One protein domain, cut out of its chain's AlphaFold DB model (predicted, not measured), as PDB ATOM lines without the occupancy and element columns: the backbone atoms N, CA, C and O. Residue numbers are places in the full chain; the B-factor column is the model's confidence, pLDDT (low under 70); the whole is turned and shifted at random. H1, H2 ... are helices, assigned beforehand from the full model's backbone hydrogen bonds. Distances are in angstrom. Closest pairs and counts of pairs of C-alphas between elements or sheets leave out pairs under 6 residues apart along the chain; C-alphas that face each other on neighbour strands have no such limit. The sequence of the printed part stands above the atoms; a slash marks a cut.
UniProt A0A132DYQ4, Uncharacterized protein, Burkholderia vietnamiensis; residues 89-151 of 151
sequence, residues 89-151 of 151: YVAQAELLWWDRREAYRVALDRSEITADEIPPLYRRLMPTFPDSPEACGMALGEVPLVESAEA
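Overview. This is residues 89 to 151 of the 151 residues of an uncharacterized protein of Burkholderia vietnamiensis (UniProt A0A132DYQ4). One long helix, H1, forms a straight spine; from its far end an unnamed stretch, residues 110 to 134, folds back along its length to a short helix, H2, which packs on the first part of H1. The last residues, 147 to 151, trail away from both helices and add to the length. The printed part has 63 residues with two named helices, H1 then H2, and no named strand; it is all helix by class, though these helices hold 26 residues, under half. It is only just compact, close to loose, with a radius of gyration of the C-alphas of 12.6 A and spans of 42 by 19 by 17 A.

Along the chain. H1, residues 89 to 109, begins with C-alpha 89 at (3.485, -7.056, 121.218) and measures 30.2 A from first to last C-alpha. H2, residues 135 to 139, ends with C-alpha 139 at (-4.536, -1.375, 117.683).

Arrangement. H1 touches H2 with residues 89 to 97 alone; the closest C-alphas, of Ala 93 and Cys 136, are 4.5 A apart. In H1 and H2 every O i to N i+4 pair is within hydrogen-bond range.

Size, cuts and confidence. The farthest C-alphas, of Arg 110 and Ala 151, are 43.6 A apart. The printed part has no cut, and the link from H1 to H2 is long, 25 residues. In this predicted model pLDDT is under 70 at residues 147 to 151.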
ATOM      1  N   TYR A  89       4.121  -8.039 122.105       97.00
ATOM      2  CA  TYR A  89       3.485  -7.056 121.218       97.00
ATOM      3  C   TYR A  89       1.990  -7.321 121.026       97.00
ATOM      4  O   TYR A  89       1.203  -6.379 120.928       97.00
ATOM      5  N   VAL A  90       1.588  -8.595 121.034       96.62
ATOM      6  CA  VAL A  90       0.178  -8.987 120.938       96.62
ATOM      7  C   VAL A  90      -0.601  -8.462 122.143       96.62
ATOM      8  O   VAL A  90      -1.605  -7.780 121.964       96.62
ATOM      9  N   ALA A  91      -0.141  -8.730 123.366       97.19
ATOM     10  CA  ALA A  91      -0.817  -8.302 124.587       97.19
ATOM     11  C   ALA A  91      -0.853  -6.772 124.712       97.19
ATOM     12  O   ALA A  91      -1.885  -6.222 125.096       97.19
ATOM     13  N   GLN A  92       0.227  -6.076 124.335       96.75
ATOM     14  CA  GLN A  92       0.247  -4.608 124.298       96.75
ATOM     15  C   GLN A  92      -0.816  -4.054 123.341       96.75
ATOM     16  O   GLN A  92      -1.580  -3.163 123.714       96.75
ATOM     17  N   ALA A  93      -0.907  -4.606 122.130       96.75
ATOM     18  CA  ALA A  93      -1.901  -4.201 121.144       96.75
ATOM     19  C   ALA A  93      -3.339  -4.478 121.620       96.75
ATOM     20  O   ALA A  93      -4.211  -3.617 121.496       96.75
ATOM     21  N   GLU A  94      -3.586  -5.642 122.224       96.56
ATOM     22  CA  GLU A  94      -4.901  -5.993 122.773       96.56
ATOM     23  C   GLU A  94      -5.326  -5.037 123.902       96.56
ATOM     24  O   GLU A  94      -6.457  -4.542 123.894       96.56
ATOM     25  N   LEU A  95      -4.405  -4.702 124.815       95.69
ATOM     26  CA  LEU A  95      -4.639  -3.726 125.884       95.69
ATOM     27  C   LEU A  95      -4.942  -2.329 125.323       95.69
ATOM     28  O   LEU A  95      -5.933  -1.716 125.719       95.69
ATOM     29  N   LEU A  96      -4.144  -1.843 124.367       95.94
ATOM     30  CA  LEU A  96      -4.355  -0.536 123.730       95.94
ATOM     31  C   LEU A  96      -5.701  -0.456 123.004       95.94
ATOM     32  O   LEU A  96      -6.414   0.549 123.108       95.94
ATOM     33  N   TRP A  97      -6.062  -1.511 122.271       96.31
ATOM     34  CA  TRP A  97      -7.338  -1.570 121.567       96.31
ATOM     35  C   TRP A  97      -8.513  -1.558 122.548       96.31
ATOM     36  O   TRP A  97      -9.489  -0.833 122.331       96.31
ATOM     37  N   TRP A  98      -8.416  -2.326 123.640       95.31
ATOM     38  CA  TRP A  98      -9.452  -2.367 124.670       95.31
ATOM     39  C   TRP A  98      -9.606  -1.017 125.366       95.31
ATOM     40  O   TRP A  98     -10.728  -0.522 125.463       95.31
ATOM     41  N   ASP A  99      -8.498  -0.384 125.759       94.06
ATOM     42  CA  ASP A  99      -8.486   0.936 126.398       94.06
ATOM     43  C   ASP A  99      -9.179   1.982 125.528       94.06
ATOM     44  O   ASP A  99     -10.027   2.750 125.991       94.06
ATOM     45  N   ARG A 100      -8.866   1.975 124.229       95.44
ATOM     46  CA  ARG A 100      -9.480   2.897 123.277       95.44
ATOM     47  C   ARG A 100     -10.969   2.617 123.089       95.44
ATOM     48  O   ARG A 100     -11.769   3.554 123.055       95.44
ATOM     49  N   ARG A 101     -11.363   1.345 122.986       95.06
ATOM     50  CA  ARG A 101     -12.774   0.954 122.873       95.06
ATOM     51  C   ARG A 101     -13.572   1.326 124.117       95.06
ATOM     52  O   ARG A 101     -14.704   1.787 123.991       95.06
ATOM     53  N   GLU A 102     -12.990   1.150 125.295       94.00
ATOM     54  CA  GLU A 102     -13.616   1.515 126.561       94.00
ATOM     55  C   GLU A 102     -13.792   3.033 126.674       94.00
ATOM     56  O   GLU A 102     -14.860   3.493 127.075       94.00
ATOM     57  N   ALA A 103     -12.814   3.822 126.218       94.06
ATOM     58  CA  ALA A 103     -12.953   5.275 126.134       94.06
ATOM     59  C   ALA A 103     -14.121   5.696 125.222       94.06
ATOM     60  O   ALA A 103     -14.927   6.540 125.614       94.06
ATOM     61  N   TYR A 104     -14.275   5.068 124.047       95.81
ATOM     62  CA  TYR A 104     -15.437   5.315 123.180       95.81
ATOM     63  C   TYR A 104     -16.756   4.910 123.839       95.81
ATOM     64  O   TYR A 104     -17.746   5.628 123.712       95.81
ATOM     65  N   ARG A 105     -16.778   3.789 124.568       94.06
ATOM     66  CA  ARG A 105     -17.963   3.339 125.307       94.06
ATOM     67  C   ARG A 105     -18.383   4.374 126.352       94.06
ATOM     68  O   ARG A 105     -19.550   4.741 126.404       94.06
ATOM     69  N   VAL A 106     -17.431   4.881 127.135       94.12
ATOM     70  CA  VAL A 106     -17.686   5.913 128.152       94.12
ATOM     71  C   VAL A 106     -18.161   7.223 127.519       94.12
ATOM     72  O   VAL A 106     -19.114   7.819 128.014       94.12
ATOM     73  N   ALA A 107     -17.544   7.665 126.420       96.19
ATOM     74  CA  ALA A 107     -17.961   8.877 125.713       96.19
ATOM     75  C   ALA A 107     -19.380   8.747 125.124       96.19
ATOM     76  O   ALA A 107     -20.170   9.692 125.194       96.19
ATOM     77  N   LEU A 108     -19.734   7.567 124.600       95.62
ATOM     78  CA  LEU A 108     -21.082   7.274 124.105       95.62
ATOM     79  C   LEU A 108     -22.112   7.283 125.243       95.62
ATOM     80  O   LEU A 108     -23.153   7.922 125.114       95.62
ATOM     81  N   ASP A 109     -21.804   6.638 126.374       95.50
ATOM     82  CA  ASP A 109     -22.666   6.633 127.567       95.50
ATOM     83  C   ASP A 109     -22.926   8.063 128.080       95.50
ATOM     84  O   ASP A 109     -24.007   8.370 128.584       95.50
ATOM     85  N   ARG A 110     -21.945   8.959 127.918       96.62
ATOM     86  CA  ARG A 110     -22.040  10.384 128.274       96.62
ATOM     87  C   ARG A 110     -22.672  11.260 127.195       96.62
ATOM     88  O   ARG A 110     -22.834  12.456 127.420       96.62
ATOM     89  N   SER A 111     -23.051  10.687 126.051       96.25
ATOM     90  CA  SER A 111     -23.559  11.423 124.883       96.25
ATOM     91  C   SER A 111     -22.594  12.505 124.367       96.25
ATOM     92  O   SER A 111     -23.027  13.489 123.772       96.25
ATOM     93  N   GLU A 112     -21.289  12.335 124.601       97.44
ATOM     94  CA  GLU A 112     -20.237  13.219 124.075       97.44
ATOM     95  C   GLU A 112     -19.967  12.940 122.591       97.44
ATOM     96  O   GLU A 112     -19.547  13.828 121.855       97.44
ATOM     97  N   ILE A 113     -20.229  11.701 122.167       96.81
ATOM     98  CA  ILE A 113     -20.123  11.233 120.786       96.81
ATOM     99  C   ILE A 113     -21.359  10.417 120.413       96.81
ATOM    100  O   ILE A 113     -22.078   9.894 121.267       96.81
ATOM    101  N   THR A 114     -21.556  10.238 119.116       96.31
ATOM    102  CA  THR A 114     -22.529   9.320 118.524       96.31
ATOM    103  C   THR A 114     -21.854   8.032 118.042       96.31
ATOM    104  O   THR A 114     -20.641   7.965 117.838       96.31
ATOM    105  N   ALA A 115     -22.642   6.976 117.828       92.94
ATOM    106  CA  ALA A 115     -22.119   5.688 117.365       92.94
ATOM    107  C   ALA A 115     -21.397   5.779 116.001       92.94
ATOM    108  O   ALA A 115     -20.460   5.018 115.743       92.94
ATOM    109  N   ASP A 116     -21.798   6.723 115.147       94.94
ATOM    110  CA  ASP A 116     -21.205   6.944 113.827       94.94
ATOM    111  C   ASP A 116     -19.839   7.640 113.875       94.94
ATOM    112  O   ASP A 116     -19.085   7.566 112.901       94.94
ATOM    113  N   GLU A 117     -19.474   8.238 115.010       95.12
ATOM    114  CA  GLU A 117     -18.163   8.859 115.234       95.12
ATOM    115  C   GLU A 117     -17.109   7.853 115.723       95.12
ATOM    116  O   GLU A 117     -15.909   8.104 115.619       95.12
ATOM    117  N   ILE A 118     -17.525   6.677 116.207       95.06
ATOM    118  CA  ILE A 118     -16.602   5.616 116.641       95.06
ATOM    119  C   ILE A 118     -15.903   5.035 115.403       95.06
ATOM    120  O   ILE A 118     -16.597   4.595 114.496       95.06
ATOM    121  N   PRO A 119     -14.570   4.938 115.306       94.62
ATOM    122  CA  PRO A 119     -13.934   4.325 114.139       94.62
ATOM    123  C   PRO A 119     -14.361   2.855 113.928       94.62
ATOM    124  O   PRO A 119     -14.531   2.127 114.913       94.62
ATOM    125  N   PRO A 120     -14.493   2.362 112.675       92.88
ATOM    126  CA  PRO A 120     -14.937   0.991 112.391       92.88
ATOM    127  C   PRO A 120     -14.150  -0.107 113.124       92.88
ATOM    128  O   PRO A 120     -14.732  -1.129 113.486       92.88
ATOM    129  N   LEU A 121     -12.860   0.129 113.388       93.19
ATOM    130  CA  LEU A 121     -11.976  -0.752 114.155       93.19
ATOM    131  C   LEU A 121     -12.519  -1.087 115.556       93.19
ATOM    132  O   LEU A 121     -12.344  -2.209 116.023       93.19
ATOM    133  N   TYR A 122     -13.209  -0.150 116.211       94.94
ATOM    134  CA  TYR A 122     -13.708  -0.308 117.585       94.94
ATOM    135  C   TYR A 122     -15.197  -0.673 117.656       94.94
ATOM    136  O   TYR A 122     -15.702  -1.019 118.726       94.94
ATOM    137  N   ARG A 123     -15.904  -0.648 116.515       91.31
ATOM    138  CA  ARG A 123     -17.308  -1.096 116.408       91.31
ATOM    139  C   ARG A 123     -17.450  -2.622 116.345       91.31
ATOM    140  O   ARG A 123     -18.562  -3.134 116.427       91.31
ATOM    141  N   ARG A 124     -16.346  -3.350 116.155       88.50
ATOM    142  CA  ARG A 124     -16.309  -4.809 115.962       88.50
ATOM    143  C   ARG A 124     -15.745  -5.521 117.199       88.50
ATOM    144  O   ARG A 124     -15.397  -4.886 118.193       88.50
ATOM    145  N   LEU A 125     -15.687  -6.854 117.142       90.81
ATOM    146  CA  LEU A 125     -14.893  -7.646 118.085       90.81
ATOM    147  C   LEU A 125     -13.403  -7.317 117.918       90.81
ATOM    148  O   LEU A 125     -12.984  -6.889 116.842       90.81
ATOM    149  N   MET A 126     -12.628  -7.524 118.985       92.75
ATOM    150  CA  MET A 126     -11.187  -7.284 118.978       92.75
ATOM    151  C   MET A 126     -10.526  -8.088 117.851       92.75
ATOM    152  O   MET A 126     -10.760  -9.299 117.776       92.75
ATOM    153  N   PRO A 127      -9.736  -7.449 116.974       92.38
ATOM    154  CA  PRO A 127      -9.021  -8.168 115.935       92.38
ATOM    155  C   PRO A 127      -7.878  -8.989 116.541       92.38
ATOM    156  O   PRO A 127      -7.442  -8.764 117.670       92.38
ATOM    157  N   THR A 128      -7.373  -9.946 115.773       91.75
ATOM    158  CA  THR A 128      -6.106 -10.609 116.074       91.75
ATOM    159  C   THR A 128      -4.948  -9.717 115.656       91.75
ATOM    160  O   THR A 128      -4.920  -9.245 114.521       91.75
ATOM    161  N   PHE A 129      -3.984  -9.525 116.553       93.44
ATOM    162  CA  PHE A 129      -2.773  -8.758 116.282       93.44
ATOM    163  C   PHE A 129      -1.577  -9.681 116.015       93.44
ATOM    164  O   PHE A 129      -1.496 -10.751 116.631       93.44
ATOM    165  N   PRO A 130      -0.654  -9.295 115.115       93.31
ATOM    166  CA  PRO A 130       0.597 -10.020 114.931       93.31
ATOM    167  C   PRO A 130       1.511  -9.838 116.148       93.31
ATOM    168  O   PRO A 130       1.418  -8.842 116.863       93.31
ATOM    169  N   ASP A 131       2.430 -10.777 116.364       92.25
ATOM    170  CA  ASP A 131       3.519 -10.590 117.329       92.25
ATOM    171  C   ASP A 131       4.658  -9.795 116.679       92.25
ATOM    172  O   ASP A 131       5.695 -10.338 116.294       92.25
ATOM    173  N   SER A 132       4.409  -8.506 116.442       93.94
ATOM    174  CA  SER A 132       5.360  -7.602 115.796       93.94
ATOM    175  C   SER A 132       5.196  -6.158 116.290       93.94
ATOM    176  O   SER A 132       4.123  -5.793 116.778       93.94
ATOM    177  N   PRO A 133       6.227  -5.299 116.159       93.25
ATOM    178  CA  PRO A 133       6.178  -3.918 116.647       93.25
ATOM    179  C   PRO A 133       5.022  -3.074 116.085       93.25
ATOM    180  O   PRO A 133       4.555  -2.138 116.733       93.25
ATOM    181  N   GLU A 134       4.534  -3.401 114.889       93.62
ATOM    182  CA  GLU A 134       3.444  -2.692 114.215       93.62
ATOM    183  C   GLU A 134       2.073  -2.941 114.864       93.62
ATOM    184  O   GLU A 134       1.144  -2.162 114.643       93.62
ATOM    185  N   ALA A 135       1.935  -3.991 115.685       94.69
ATOM    186  CA  ALA A 135       0.682  -4.384 116.328       94.69
ATOM    187  C   ALA A 135       0.044  -3.246 117.137       94.69
ATOM    188  O   ALA A 135      -1.167  -3.028 117.058       94.69
ATOM    189  N   CYS A 136       0.852  -2.466 117.859       93.62
ATOM    190  CA  CYS A 136       0.369  -1.307 118.612       93.62
ATOM    191  C   CYS A 136      -0.200  -0.220 117.687       93.62
ATOM    192  O   CYS A 136      -1.274   0.318 117.955       93.62
ATOM    193  N   GLY A 137       0.465   0.052 116.559       92.62
ATOM    194  CA  GLY A 137      -0.042   0.980 115.543       92.62
ATOM    195  C   GLY A 137      -1.355   0.492 114.926       92.62
ATOM    196  O   GLY A 137      -2.274   1.281 114.703       92.62
ATOM    197  N   MET A 138      -1.503  -0.821 114.726       93.69
ATOM    198  CA  MET A 138      -2.763  -1.416 114.268       93.69
ATOM    199  C   MET A 138      -3.881  -1.285 115.304       93.69
ATOM    200  O   MET A 138      -5.012  -0.948 114.954       93.69
ATOM    201  N   ALA A 139      -3.579  -1.513 116.585       94.56
ATOM    202  CA  ALA A 139      -4.536  -1.375 117.683       94.56
ATOM    203  C   ALA A 139      -5.064   0.055 117.839       94.56
ATOM    204  O   ALA A 139      -6.219   0.253 118.226       94.56
ATOM    205  N   LEU A 140      -4.234   1.045 117.504       92.88
ATOM    206  CA  LEU A 140      -4.575   2.468 117.497       92.88
ATOM    207  C   LEU A 140      -5.242   2.930 116.189       92.88
ATOM    208  O   LEU A 140      -5.746   4.050 116.127       92.88
ATOM    209  N   GLY A 141      -5.277   2.080 115.156       90.62
ATOM    210  CA  GLY A 141      -5.783   2.430 113.826       90.62
ATOM    211  C   GLY A 141      -4.854   3.348 113.023       90.62
ATOM    212  O   GLY A 141      -5.284   3.937 112.034       90.62
ATOM    213  N   GLU A 142      -3.593   3.476 113.440       91.31
ATOM    214  CA  GLU A 142      -2.544   4.248 112.761       91.31
ATOM    215  C   GLU A 142      -1.942   3.466 111.587       91.31
ATOM    216  O   GLU A 142      -1.472   4.048 110.609       91.31
ATOM    217  N   VAL A 143      -1.988   2.135 111.677       90.00
ATOM    218  CA  VAL A 143      -1.529   1.191 110.655       90.00
ATOM    219  C   VAL A 143      -2.700   0.281 110.264       90.00
ATOM    220  O   VAL A 143      -3.474  -0.119 111.138       90.00
ATOM    221  N   PRO A 144      -2.874  -0.071 108.975       87.94
ATOM    222  CA  PRO A 144      -3.881  -1.046 108.571       87.94
ATOM    223  C   PRO A 144      -3.670  -2.397 109.264       87.94
ATOM    224  O   PRO A 144      -2.535  -2.846 109.418       87.94
ATOM    225  N   LEU A 145      -4.765  -3.066 109.635       84.94
ATOM    226  CA  LEU A 145      -4.696  -4.453 110.092       84.94
ATOM    227  C   LEU A 145      -4.096  -5.314 108.981       84.94
ATOM    228  O   LEU A 145      -4.559  -5.270 107.841       84.94
ATOM    229  N   VAL A 146      -3.086  -6.108 109.321       76.44
ATOM    230  CA  VAL A 146      -2.625  -7.174 108.432       76.44
ATOM    231  C   VAL A 146      -3.702  -8.249 108.453       76.44
ATOM    232  O   VAL A 146      -3.974  -8.840 109.497       76.44
ATOM    233  N   GLU A 147      -4.355  -8.478 107.315       61.50
ATOM    234  CA  GLU A 147      -5.186  -9.665 107.152       61.50
ATOM    235  C   GLU A 147      -4.253 -10.870 107.269       61.50
ATOM    236  O   GLU A 147      -3.335 -11.028 106.462       61.50
ATOM    237  N   SER A 148      -4.427 -11.677 108.318       51.94
ATOM    238  CA  SER A 148      -3.690 -12.927 108.460       51.94
ATOM    239  C   SER A 148      -3.935 -13.753 107.201       51.94
ATOM    240  O   SER A 148      -5.049 -14.226 106.985       51.94
ATOM    241  N   ALA A 149      -2.911 -13.907 106.362       39.53
ATOM    242  CA  ALA A 149      -2.924 -14.919 105.325       39.53
ATOM    243  C   ALA A 149      -3.044 -16.265 106.047       39.53
ATOM    244  O   ALA A 149      -2.113 -16.683 106.735       39.53
ATOM    245  N   GLU A 150      -4.218 -16.890 105.967       35.72
ATOM    246  CA  GLU A 150      -4.379 -18.285 106.354       35.72
ATOM    247  C   GLU A 150      -3.345 -19.099 105.560       35.72
ATOM    248  O   GLU A 150      -3.343 -19.074 104.327       35.72
ATOM    249  N   ALA A 151      -2.434 -19.753 106.278       31.98
ATOM    250  CA  ALA A 151      -1.475 -20.715 105.750       31.98
ATOM    251  C   ALA A 151      -1.731 -22.071 106.406       31.98
ATOM    252  O   ALA A 151      -1.948 -22.084 107.642       31.98
TER     253      ALA A 151